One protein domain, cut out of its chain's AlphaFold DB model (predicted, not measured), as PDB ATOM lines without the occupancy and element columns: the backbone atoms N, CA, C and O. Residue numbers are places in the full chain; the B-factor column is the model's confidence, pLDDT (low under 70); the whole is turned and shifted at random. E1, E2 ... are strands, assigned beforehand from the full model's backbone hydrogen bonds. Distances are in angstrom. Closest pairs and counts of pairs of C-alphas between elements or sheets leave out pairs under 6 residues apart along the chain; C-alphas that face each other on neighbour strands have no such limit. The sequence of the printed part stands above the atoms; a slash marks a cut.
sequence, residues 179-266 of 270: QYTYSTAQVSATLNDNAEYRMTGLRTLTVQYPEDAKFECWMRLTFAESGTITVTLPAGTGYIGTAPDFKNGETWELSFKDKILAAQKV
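AT A GLANCE: This is residues 179 to 266 of the 270 residues of an uncharacterized protein of Ruminococcus sp. CAG:177 (UniProt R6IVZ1). The strands wind in stacked turns, a short solenoid with E1, E3 and E5 as one wall and E2, E4 and E6 as the wall across from it; beyond E5 the hairpin of E8 and E9 extends the first wall, and short E7 lies at its far edge. The two sheets are partly face to face. There are 88 residues printed, with nine named strands, E1 to E9 in order, and no named helix; the class is all strand. The larger sheet, E1 E3 E5 E8 E9 E7, is mixed, and E2 E4 E6 is all parallel. The whole is compact, with a radius of gyration of the C-alphas of 12.1 A and spans of 35 by 26 by 21 A.

HOW THE PARTS SIT: Edge strand E1, residues 179 to 182, is parallel to E3, residues 195 to 202, at 13 degrees, with N 180 and O 196 within hydrogen-bond range at 2.8 A. E3 is parallel to E5, residues 216 to 223, at 12 degrees, with N 197 and O 218 2.8 A apart. E5 is antiparallel to E8, residues 251 to 257, at 162 degrees, with N 219 and O 254 at 2.8 A. E8 and E9, residues 260 to 265, form a hairpin, with N 255 and O 262 at 2.8 A. E9 is parallel to edge strand E7, residues 238 to 240, at 47 degrees, with N 240 and O 261 at 2.8 A. This sheet is twisted, its strands' lines turning by 100 degrees from edge to edge. In the other sheet E4, residues 204 to 208, is parallel to E2, residues 186 to 190, with N 187 and O 204 at 2.9 A, and to E6, residues 230 to 232, with N 205 and O 230 at 2.9 A. The closest C-alphas of E2 and E3 are those of Gln 186 and Leu 202, 6.2 A; E2 and E5 are apart.

IN THESE COORDINATES: E1 begins at C-alpha 179 (96.564, 82.921, 157.106). E5 is 22.7 A long, E8 20.2 A and E3 18.7 A. E9 ends at C-alpha 265 (89.912, 81.050, 176.490).

THE WHOLE: The C-alphas farthest apart, of Asp 212 and Ser 226, are 35.8 A apart. The printed part has no cut and no long link. No printed residue is under 70 in pLDDT; the mean of the printed part is 95.7.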
ATOM      1  N   GLN A 179      95.963  83.305 155.830       97.38
ATOM      2  CA  GLN A 179      96.564  82.921 157.106       97.38
ATOM      3  C   GLN A 179      97.867  83.685 157.379       97.38
ATOM      4  O   GLN A 179      98.781  83.688 156.555       97.38
ATOM      5  N   TYR A 180      97.980  84.263 158.574       97.19
ATOM      6  CA  TYR A 180      99.169  84.954 159.068       97.19
ATOM      7  C   TYR A 180      99.694  84.266 160.330       97.19
ATOM      8  O   TYR A 180      98.973  84.154 161.319       97.19
ATOM      9  N   THR A 181     100.958  83.832 160.324       97.62
ATOM     10  CA  THR A 181     101.581  83.168 161.481       97.62
ATOM     11  C   THR A 181     102.713  84.006 162.062       97.62
ATOM     12  O   THR A 181     103.593  84.458 161.330       97.62
ATOM     13  N   TYR A 182     102.719  84.172 163.384       96.44
ATOM     14  CA  TYR A 182     103.743  84.908 164.123       96.44
ATOM     15  C   TYR A 182     104.248  84.082 165.308       96.44
ATOM     16  O   TYR A 182     103.462  83.601 166.119       96.44
ATOM     17  N   SER A 183     105.566  83.971 165.450       95.75
ATOM     18  CA  SER A 183     106.217  83.309 166.593       95.75
ATOM     19  C   SER A 183     107.221  84.251 167.245       95.75
ATOM     20  O   SER A 183     108.422  83.999 167.279       95.75
ATOM     21  N   THR A 184     106.717  85.398 167.692       95.06
ATOM     22  CA  THR A 184     107.507  86.467 168.305       95.06
ATOM     23  C   THR A 184     106.751  87.073 169.482       95.06
ATOM     24  O   THR A 184     105.521  87.064 169.528       95.06
ATOM     25  N   ALA A 185     107.496  87.631 170.434       95.62
ATOM     26  CA  ALA A 185     106.934  88.211 171.647       95.62
ATOM     27  C   ALA A 185     106.170  89.522 171.409       95.62
ATOM     28  O   ALA A 185     105.352  89.897 172.247       95.62
ATOM     29  N   GLN A 186     106.433  90.228 170.308       97.81
ATOM     30  CA  GLN A 186     105.824  91.524 170.008       97.81
ATOM     31  C   GLN A 186     105.308  91.556 168.571       97.81
ATOM     32  O   GLN A 186     106.070  91.311 167.636       97.81
ATOM     33  N   VAL A 187     104.026  91.873 168.400       97.81
ATOM     34  CA  VAL A 187     103.358  91.941 167.096       97.81
ATOM     35  C   VAL A 187     102.563  93.242 166.985       97.81
ATOM     36  O   VAL A 187     101.837  93.615 167.904       97.81
ATOM     37  N   SER A 188     102.670  93.915 165.837       97.50
ATOM     38  CA  SER A 188     101.703  94.927 165.401       97.50
ATOM     39  C   SER A 188     101.047  94.423 164.123       97.50
ATOM     40  O   SER A 188     101.761  94.089 163.178       97.50
ATOM     41  N   ALA A 189      99.719  94.334 164.101       95.75
ATOM     42  CA  ALA A 189      98.982  93.753 162.985       95.75
ATOM     43  C   ALA A 189      97.779  94.611 162.590       95.75
ATOM     44  O   ALA A 189      96.887  94.857 163.404       95.75
ATOM     45  N   THR A 190      97.724  94.980 161.310       96.19
ATOM     46  CA  THR A 190      96.498  95.469 160.675       96.19
ATOM     47  C   THR A 190      95.642  94.271 160.277       96.19
ATOM     48  O   THR A 190      96.118  93.379 159.565       96.19
ATOM     49  N   LEU A 191      94.405  94.225 160.771       95.56
ATOM     50  CA  LEU A 191      93.458  93.165 160.437       95.56
ATOM     51  C   LEU A 191      92.977  93.313 158.993       95.56
ATOM     52  O   LEU A 191      92.821  94.427 158.499       95.56
ATOM     53  N   ASN A 192      92.716  92.183 158.347       95.12
ATOM     54  CA  ASN A 192      92.157  92.108 157.005       95.12
ATOM     55  C   ASN A 192      90.856  91.309 157.033       95.12
ATOM     56  O   ASN A 192      90.696  90.409 157.861       95.12
ATOM     57  N   ASP A 193      89.945  91.628 156.115       94.94
ATOM     58  CA  ASP A 193      88.762  90.804 155.886       94.94
ATOM     59  C   ASP A 193      89.160  89.401 155.414       94.94
ATOM     60  O   ASP A 193      90.138  89.230 154.680       94.94
ATOM     61  N   ASN A 194      88.391  88.401 155.844       93.81
ATOM     62  CA  ASN A 194      88.592  86.997 155.521       93.81
ATOM     63  C   ASN A 194      90.027  86.524 155.835       93.81
ATOM     64  O   ASN A 194      90.742  86.013 154.968       93.81
ATOM     65  N   ALA A 195      90.467  86.724 157.080       95.88
ATOM     66  CA  ALA A 195      91.811  86.370 157.531       95.88
ATOM     67  C   ALA A 195      91.827  85.562 158.840       95.88
ATOM     68  O   ALA A 195      90.952  85.700 159.696       95.88
ATOM     69  N   GLU A 196      92.867  84.747 159.012       97.81
ATOM     70  CA  GLU A 196      93.177  84.012 160.237       97.81
ATOM     71  C   GLU A 196      94.586  84.371 160.731       97.81
ATOM     72  O   GLU A 196      95.566  84.245 159.998       97.81
ATOM     73  N   TYR A 197      94.712  84.767 161.996       98.25
ATOM     74  CA  TYR A 197      95.989  85.101 162.626       98.25
ATOM     75  C   TYR A 197      96.351  84.064 163.690       98.25
ATOM     76  O   TYR A 197      95.612  83.872 164.648       98.25
ATOM     77  N   ARG A 198      97.510  83.418 163.578       98.19
ATOM     78  CA  ARG A 198      98.012  82.434 164.549       98.19
ATOM     79  C   ARG A 198      99.292  82.955 165.188       98.19
ATOM     80  O   ARG A 198     100.316  83.078 164.523       98.19
ATOM     81  N   MET A 199      99.236  83.292 166.472       98.25
ATOM     82  CA  MET A 199     100.342  83.932 167.189       98.25
ATOM     83  C   MET A 199     100.786  83.087 168.380       98.25
ATOM     84  O   MET A 199      99.957  82.688 169.196       98.25
ATOM     85  N   THR A 200     102.091  82.840 168.507       97.81
ATOM     86  CA  THR A 200     102.674  82.048 169.599       97.81
ATOM     87  C   THR A 200     103.822  82.765 170.302       97.81
ATOM     88  O   THR A 200     104.569  83.532 169.693       97.81
ATOM     89  N   GLY A 201     103.958  82.517 171.609       96.75
ATOM     90  CA  GLY A 201     104.971  83.163 172.452       96.75
ATOM     91  C   GLY A 201     104.711  84.654 172.684       96.75
ATOM     92  O   GLY A 201     105.641  85.401 172.985       96.75
ATOM     93  N   LEU A 202     103.460  85.090 172.522       97.62
ATOM     94  CA  LEU A 202     103.073  86.495 172.495       97.62
ATOM     95  C   LEU A 202     103.170  87.135 173.887       97.62
ATOM     96  O   LEU A 202     102.780  86.540 174.892       97.62
ATOM     97  N   ARG A 203     103.654  88.376 173.942       97.81
ATOM     98  CA  ARG A 203     103.591  89.242 175.130       97.81
ATOM     99  C   ARG A 203     102.888  90.549 174.821       97.81
ATOM    100  O   ARG A 203     102.026  90.970 175.578       97.81
ATOM    101  N   THR A 204     103.228  91.177 173.700       98.12
ATOM    102  CA  THR A 204     102.633  92.442 173.277       98.12
ATOM    103  C   THR A 204     101.982  92.290 171.913       98.12
ATOM    104  O   THR A 204     102.646  91.897 170.956       98.12
ATOM    105  N   LEU A 205     100.703  92.640 171.816       98.44
ATOM    106  CA  LEU A 205      99.975  92.746 170.556       98.44
ATOM    107  C   LEU A 205      99.347  94.132 170.447       98.44
ATOM    108  O   LEU A 205      98.607  94.545 171.336       98.44
ATOM    109  N   THR A 206      99.597  94.810 169.335       98.44
ATOM    110  CA  THR A 206      98.881  96.028 168.952       98.44
ATOM    111  C   THR A 206      98.102  95.751 167.676       98.44
ATOM    112  O   THR A 206      98.682  95.359 166.666       98.44
ATOM    113  N   VAL A 207      96.788  95.947 167.723       97.69
ATOM    114  CA  VAL A 207      95.895  95.718 166.587       97.69
ATOM    115  C   VAL A 207      95.541  97.046 165.926       97.69
ATOM    116  O   VAL A 207      95.281  98.035 166.610       97.69
ATOM    117  N   GLN A 208      95.497  97.060 164.597       96.69
ATOM    118  CA  GLN A 208      94.911  98.127 163.789       96.69
ATOM    119  C   GLN A 208      93.750  97.562 162.963       96.69
ATOM    120  O   GLN A 208      93.830  96.443 162.461       96.69
ATOM    121  N   TYR A 209      92.665  98.321 162.824       95.38
ATOM    122  CA  TYR A 209      91.559  97.937 161.944       95.38
ATOM    123  C   TYR A 209      91.813  98.398 160.507       95.38
ATOM    124  O   TYR A 209      92.477  99.423 160.326       95.38
ATOM    125  N   PRO A 210      91.299  97.662 159.504       93.00
ATOM    126  CA  PRO A 210      91.392  98.085 158.114       93.00
ATOM    127  C   PRO A 210      90.643  99.408 157.901       93.00
ATOM    128  O   PRO A 210      89.731  99.757 158.658       93.00
ATOM    129  N   GLU A 211      91.049 100.158 156.872       83.75
ATOM    130  CA  GLU A 211      90.390 101.417 156.497       83.75
ATOM    131  C   GLU A 211      88.928 101.182 156.082       83.75
ATOM    132  O   GLU A 211      88.052 101.983 156.419       83.75
ATOM    133  N   ASP A 212      88.647 100.037 155.450       72.88
ATOM    134  CA  ASP A 212      87.291  99.561 155.200       72.88
ATOM    135  C   ASP A 212      86.657  99.018 156.485       72.88
ATOM    136  O   ASP A 212      87.133  98.076 157.113       72.88
ATOM    137  N   ALA A 213      85.536  99.621 156.886       70.06
ATOM    138  CA  ALA A 213      84.904  99.326 158.172       70.06
ATOM    139  C   ALA A 213      84.258  97.932 158.256       70.06
ATOM    140  O   ALA A 213      83.935  97.509 159.368       70.06
ATOM    141  N   LYS A 214      84.051  97.257 157.116       89.81
ATOM    142  CA  LYS A 214      83.466  95.917 157.057       89.81
ATOM    143  C   LYS A 214      84.558  94.867 156.940       89.81
ATOM    144  O   LYS A 214      85.264  94.851 155.935       89.81
ATOM    145  N   PHE A 215      84.686  94.015 157.949       94.25
ATOM    146  CA  PHE A 215      85.645  92.913 157.933       94.25
ATOM    147  C   PHE A 215      85.251  91.810 158.914       94.25
ATOM    148  O   PHE A 215      84.705  92.078 159.989       94.25
ATOM    149  N   GLU A 216      85.595  90.573 158.569       95.69
ATOM    150  CA  GLU A 216      85.490  89.409 159.444       95.69
ATOM    151  C   GLU A 216      86.818  88.643 159.487       95.69
ATOM    152  O   GLU A 216      87.372  88.274 158.453       95.69
ATOM    153  N   CYS A 217      87.358  88.411 160.685       96.69
ATOM    154  CA  CYS A 217      88.597  87.651 160.849       96.69
ATOM    155  C   CYS A 217      88.664  86.903 162.184       96.69
ATOM    156  O   CYS A 217      87.959  87.225 163.144       96.69
ATOM    157  N   TRP A 218      89.580  85.940 162.268       97.44
ATOM    158  CA  TRP A 218      89.803  85.116 163.457       97.44
ATOM    159  C   TRP A 218      91.252  85.194 163.925       97.44
ATOM    160  O   TRP A 218      92.171  85.342 163.119       97.44
ATOM    161  N   MET A 219      91.479  85.092 165.234       98.00
ATOM    162  CA  MET A 219      92.820  85.033 165.808       98.00
ATOM    163  C   MET A 219      92.924  83.930 166.855       98.00
ATOM    164  O   MET A 219      92.133  83.890 167.792       98.00
ATOM    165  N   ARG A 220      93.982  83.128 166.766       98.19
ATOM    166  CA  ARG A 220      94.443  82.256 167.841       98.19
ATOM    167  C   ARG A 220      95.693  82.847 168.471       98.19
ATOM    168  O   ARG A 220      96.733  82.944 167.818       98.19
ATOM    169  N   LEU A 221      95.605  83.213 169.744       98.38
ATOM    170  CA  LEU A 221      96.699  83.817 170.502       98.38
ATOM    171  C   LEU A 221      97.197  82.834 171.558       98.38
ATOM    172  O   LEU A 221      96.406  82.351 172.358       98.38
ATOM    173  N   THR A 222      98.496  82.542 171.577       98.25
ATOM    174  CA  THR A 222      99.160  81.767 172.638       98.25
ATOM    175  C   THR A 222     100.193  82.651 173.324       98.25
ATOM    176  O   THR A 222     101.192  83.048 172.707       98.25
ATOM    177  N   PHE A 223      99.948  82.980 174.591       98.38
ATOM    178  CA  PHE A 223     100.776  83.904 175.359       98.38
ATOM    179  C   PHE A 223     101.990  83.213 175.982       98.38
ATOM    180  O   PHE A 223     101.959  82.034 176.326       98.38
ATOM    181  N   ALA A 224     103.083  83.960 176.138       97.75
ATOM    182  CA  ALA A 224     104.288  83.466 176.794       97.75
ATOM    183  C   ALA A 224     104.027  83.110 178.271       97.75
ATOM    184  O   ALA A 224     103.276  83.803 178.956       97.75
ATOM    185  N   GLU A 225     104.731  82.099 178.785       97.44
ATOM    186  CA  GLU A 225     104.643  81.610 180.178       97.44
ATOM    187  C   GLU A 225     105.010  82.658 181.244       97.44
ATOM    188  O   GLU A 225     104.671  82.524 182.415       97.44
ATOM    189  N   SER A 226     105.731  83.716 180.865       95.81
ATOM    190  CA  SER A 226     106.144  84.774 181.791       95.81
ATOM    191  C   SER A 226     106.344  86.119 181.099       95.81
ATOM    192  O   SER A 226     106.547  86.193 179.880       95.81
ATOM    193  N   GLY A 227     106.354  87.184 181.906       94.62
ATOM    194  CA  GLY A 227     106.486  88.577 181.476       94.62
ATOM    195  C   GLY A 227     105.137  89.289 181.369       94.62
ATOM    196  O   GLY A 227     104.088  88.661 181.447       94.62
ATOM    197  N   THR A 228     105.163  90.608 181.193       97.00
ATOM    198  CA  THR A 228     103.941  91.416 181.098       97.00
ATOM    199  C   THR A 228     103.210  91.154 179.785       97.00
ATOM    200  O   THR A 228     103.802  91.300 178.714       97.00
ATOM    201  N   ILE A 229     101.929  90.790 179.882       97.94
ATOM    202  CA  ILE A 229     101.030  90.645 178.737       97.94
ATOM    203  C   ILE A 229     100.292  91.964 178.502       97.94
ATOM    204  O   ILE A 229      99.675  92.508 179.416       97.94
ATOM    205  N   THR A 230     100.342  92.460 177.269       97.69
ATOM    206  CA  THR A 230      99.661  93.682 176.839       97.69
ATOM    207  C   THR A 230      99.023  93.450 175.476       97.69
ATOM    208  O   THR A 230      99.724  93.272 174.482       97.69
ATOM    209  N   VAL A 231      97.695  93.493 175.409       97.81
ATOM    210  CA  VAL A 231      96.953  93.492 174.143       97.81
ATOM    211  C   VAL A 231      96.241  94.828 174.006       97.81
ATOM    212  O   VAL A 231      95.421  95.189 174.845       97.81
ATOM    213  N   THR A 232      96.566  95.561 172.948       97.88
ATOM    214  CA  THR A 232      96.006  96.877 172.651       97.88
ATOM    215  C   THR A 232      95.106  96.764 171.431       97.88
ATOM    216  O   THR A 232      95.587  96.544 170.317       97.88
ATOM    217  N   LEU A 233      93.800  96.927 171.642       96.69
ATOM    218  CA  LEU A 233      92.805  96.999 170.573       96.69
ATOM    219  C   LEU A 233      92.480  98.466 170.246       96.69
ATOM    220  O   LEU A 233      92.560  99.317 171.140       96.69
ATOM    221  N   PRO A 234      92.105  98.792 168.995       95.50
ATOM    222  CA  PRO A 234      91.694 100.142 168.630       95.50
ATOM    223  C   PRO A 234      90.527 100.666 169.477       95.50
ATOM    224  O   PRO A 234      89.665  99.913 169.941       95.50
ATOM    225  N   ALA A 235      90.457 101.990 169.630       93.50
ATOM    226  CA  ALA A 235      89.312 102.635 170.263       93.50
ATOM    227  C   ALA A 235      88.009 102.314 169.506       93.50
ATOM    228  O   ALA A 235      87.992 102.237 168.277       93.50
ATOM    229  N   GLY A 236      86.913 102.139 170.246       90.56
ATOM    230  CA  GLY A 236      85.617 101.770 169.670       90.56
ATOM    231  C   GLY A 236      85.435 100.272 169.404       90.56
ATOM    232  O   GLY A 236      84.438  99.900 168.793       90.56
ATOM    233  N   THR A 237      86.354  99.418 169.871       95.88
ATOM    234  CA  THR A 237      86.140  97.962 169.903       95.88
ATOM    235  C   THR A 237      84.945  97.627 170.798       95.88
ATOM    236  O   THR A 237      84.934  97.988 171.979       95.88
ATOM    237  N   GLY A 238      83.949  96.936 170.247       96.38
ATOM    238  CA  GLY A 238      82.832  96.375 171.010       96.38
ATOM    239  C   GLY A 238      83.121  94.940 171.449       96.38
ATOM    240  O   GLY A 238      83.925  94.255 170.823       96.38
ATOM    241  N   TYR A 239      82.448  94.465 172.499       96.75
ATOM    242  CA  TYR A 239      82.637  93.112 173.034       96.75
ATOM    243  C   TYR A 239      81.305  92.371 173.114       96.75
ATOM    244  O   TYR A 239      80.314  92.907 173.612       96.75
ATOM    245  N   ILE A 240      81.295  91.123 172.652       96.12
ATOM    246  CA  ILE A 240      80.250  90.159 172.987       96.12
ATOM    247  C   ILE A 240      80.688  89.479 174.281       96.12
ATOM    248  O   ILE A 240      81.595  88.650 174.285       96.12
ATOM    249  N   GLY A 241      80.047  89.866 175.384       91.75
ATOM    250  CA  GLY A 241      80.422  89.436 176.728       91.75
ATOM    251  C   GLY A 241      81.439  90.371 177.384       91.75
ATOM    252  O   GLY A 241      81.492  91.568 177.099       91.75
ATOM    253  N   THR A 242      82.211  89.829 178.320       92.12
ATOM    254  CA  THR A 242      83.221  90.589 179.064       92.12
ATOM    255  C   THR A 242      84.485  90.765 178.228       92.12
ATOM    256  O   THR A 242      84.887  89.863 177.495       92.12
ATOM    257  N   ALA A 243      85.132  91.927 178.356       93.56
ATOM    258  CA  ALA A 243      86.435  92.153 177.746       93.56
ATOM    259  C   ALA A 243      87.450  91.093 178.233       93.56
ATOM    260  O   ALA A 243      87.486  90.814 179.435       93.56
ATOM    261  N   PRO A 244      88.270  90.506 177.342       94.88
ATOM    262  CA  PRO A 244      89.224  89.472 177.732       94.88
ATOM    263  C   PRO A 244      90.281  89.982 178.705       94.88
ATOM    264  O   PRO A 244      90.832  91.069 178.525       94.88
ATOM    265  N   ASP A 245      90.615  89.152 179.687       95.50
ATOM    266  CA  ASP A 245      91.719  89.385 180.614       95.50
ATOM    267  C   ASP A 245      92.823  88.348 180.368       95.50
ATOM    268  O   ASP A 245      92.873  87.300 181.009       95.50
ATOM    269  N   PHE A 246      93.675  88.623 179.378       97.06
ATOM    270  CA  PHE A 246      94.710  87.697 178.911       97.06
ATOM    271  C   PHE A 246      95.827  87.494 179.944       97.06
ATOM    272  O   PHE A 246      96.453  88.466 180.382       97.06
ATOM    273  N   LYS A 247      96.146  86.236 180.276       96.50
ATOM    274  CA  LYS A 247      97.253  85.878 181.178       96.50
ATOM    275  C   LYS A 247      98.347  85.068 180.487       96.50
ATOM    276  O   LYS A 247      98.199  84.549 179.382       96.50
ATOM    277  N   ASN A 248      99.485  84.977 181.170       97.88
ATOM    278  CA  ASN A 248     100.613  84.156 180.753       97.88
ATOM    279  C   ASN A 248     100.226  82.679 180.598       97.88
ATOM    280  O   ASN A 248      99.423  82.166 181.373       97.88
ATOM    281  N   GLY A 249     100.817  82.011 179.604       96.12
ATOM    282  CA  GLY A 249     100.592  80.587 179.322       96.12
ATOM    283  C   GLY A 249      99.210  80.253 178.740       96.12
ATOM    284  O   GLY A 249      98.952  79.108 178.376       96.12
ATOM    285  N   GLU A 250      98.304  81.227 178.615       97.50
ATOM    286  CA  GLU A 250      96.961  80.981 178.098       97.50
ATOM    287  C   GLU A 250      96.916  80.943 176.568       97.50
ATOM    288  O   GLU A 250      97.677  81.620 175.869       97.50
ATOM    289  N   THR A 251      95.954  80.178 176.050       98.12
ATOM    290  CA  THR A 251      95.572  80.195 174.637       98.12
ATOM    291  C   THR A 251      94.148  80.715 174.500       98.12
ATOM    292  O   THR A 251      93.257  80.278 175.224       98.12
ATOM    293  N   TRP A 252      93.929  81.621 173.555       98.06
ATOM    294  CA  TRP A 252      92.643  82.261 173.303       98.06
ATOM    295  C   TRP A 252      92.269  82.183 171.823       98.06
ATOM    296  O   TRP A 252      93.133  82.335 170.959       98.06
ATOM    297  N   GLU A 253      90.980  81.979 171.555       97.81
ATOM    298  CA  GLU A 253      90.363  82.102 170.231       97.81
ATOM    299  C   GLU A 253      89.519  83.379 170.212       97.81
ATOM    300  O   GLU A 253      88.682  83.607 171.091       97.81
ATOM    301  N   LEU A 254      89.775  84.242 169.235       97.81
ATOM    302  CA  LEU A 254      89.115  85.527 169.048       97.81
ATOM    303  C   LEU A 254      88.471  85.550 167.662       97.81
ATOM    304  O   LEU A 254      89.070  85.115 166.681       97.81
ATOM    305  N   SER A 255      87.279  86.123 167.570       97.62
ATOM    306  CA  SER A 255      86.596  86.415 166.314       97.62
ATOM    307  C   SER A 255      86.199  87.883 166.296       97.62
ATOM    308  O   SER A 255      85.585  88.378 167.243       97.62
ATOM    309  N   PHE A 256      86.574  88.578 165.227       97.06
ATOM    310  CA  PHE A 256      86.199  89.959 164.979       97.06
ATOM    311  C   PHE A 256      85.213  90.017 163.820       97.06
ATOM    312  O   PHE A 256      85.478  89.454 162.760       97.06
ATOM    313  N   LYS A 257      84.119  90.756 164.007       96.19
ATOM    314  CA  LYS A 257      83.197  91.145 162.940       96.19
ATOM    315  C   LYS A 257      82.860  92.618 163.090       96.19
ATOM    316  O   LYS A 257      82.300  93.012 164.109       96.19
ATOM    317  N   ASP A 258      83.251  93.437 162.120       94.69
ATOM    318  CA  ASP A 258      82.984  94.881 162.092       94.69
ATOM    319  C   ASP A 258      83.347  95.591 163.415       94.69
ATOM    320  O   ASP A 258      82.584  96.398 163.945       94.69
ATOM    321  N   LYS A 259      84.540  95.285 163.959       94.44
ATOM    322  CA  LYS A 259      85.084  95.817 165.236       94.44
ATOM    323  C   LYS A 259      84.417  95.282 166.511       94.44
ATOM    324  O   LYS A 259      84.732  95.746 167.609       94.44
ATOM    325  N   ILE A 260      83.527  94.298 166.392       96.31
ATOM    326  CA  ILE A 260      82.956  93.563 167.522       96.31
ATOM    327  C   ILE A 260      83.776  92.300 167.768       96.31
ATOM    328  O   ILE A 260      83.949  91.492 166.860       96.31
ATOM    329  N   LEU A 261      84.263  92.135 168.996       97.62
ATOM    330  CA  LEU A 261      85.064  91.001 169.432       97.62
ATOM    331  C   LEU A 261      84.221  89.999 170.228       97.62
ATOM    332  O   LEU A 261      83.652  90.344 171.264       97.62
ATOM    333  N   ALA A 262      84.227  88.742 169.795       97.25
ATOM    334  CA  ALA A 262      83.917  87.588 170.632       97.25
ATOM    335  C   ALA A 262      85.220  86.845 170.950       97.25
ATOM    336  O   ALA A 262      86.015  86.574 170.051       97.25
ATOM    337  N   ALA A 263      85.458  86.523 172.217       96.31
ATOM    338  CA  ALA A 263      86.713  85.925 172.654       96.31
ATOM    339  C   ALA A 263      86.466  84.845 173.704       96.31
ATOM    340  O   ALA A 263      85.668  85.036 174.619       96.31
ATOM    341  N   GLN A 264      87.187  83.737 173.582       95.62
ATOM    342  CA  GLN A 264      87.085  82.606 174.490       95.62
ATOM    343  C   GLN A 264      88.472  82.052 174.795       95.62
ATOM    344  O   GLN A 264      89.278  81.808 173.893       95.62
ATOM    345  N   LYS A 265      88.734  81.801 176.077       96.19
ATOM    346  CA  LYS A 265      89.912  81.050 176.490       96.19
ATOM    347  C   LYS A 265      89.727  79.579 176.147       96.19
ATOM    348  O   LYS A 265      88.712  78.968 176.490       96.19
ATOM    349  N   VAL A 266      90.719  79.011 175.472       95.06
ATOM    350  CA  VAL A 266      90.741  77.593 175.118       95.06
ATOM    351  C   VAL A 266      90.872  76.766 176.394       95.06
ATOM    352  O   VAL A 266      91.764  77.009 177.201       95.06
TER     353      VAL A 266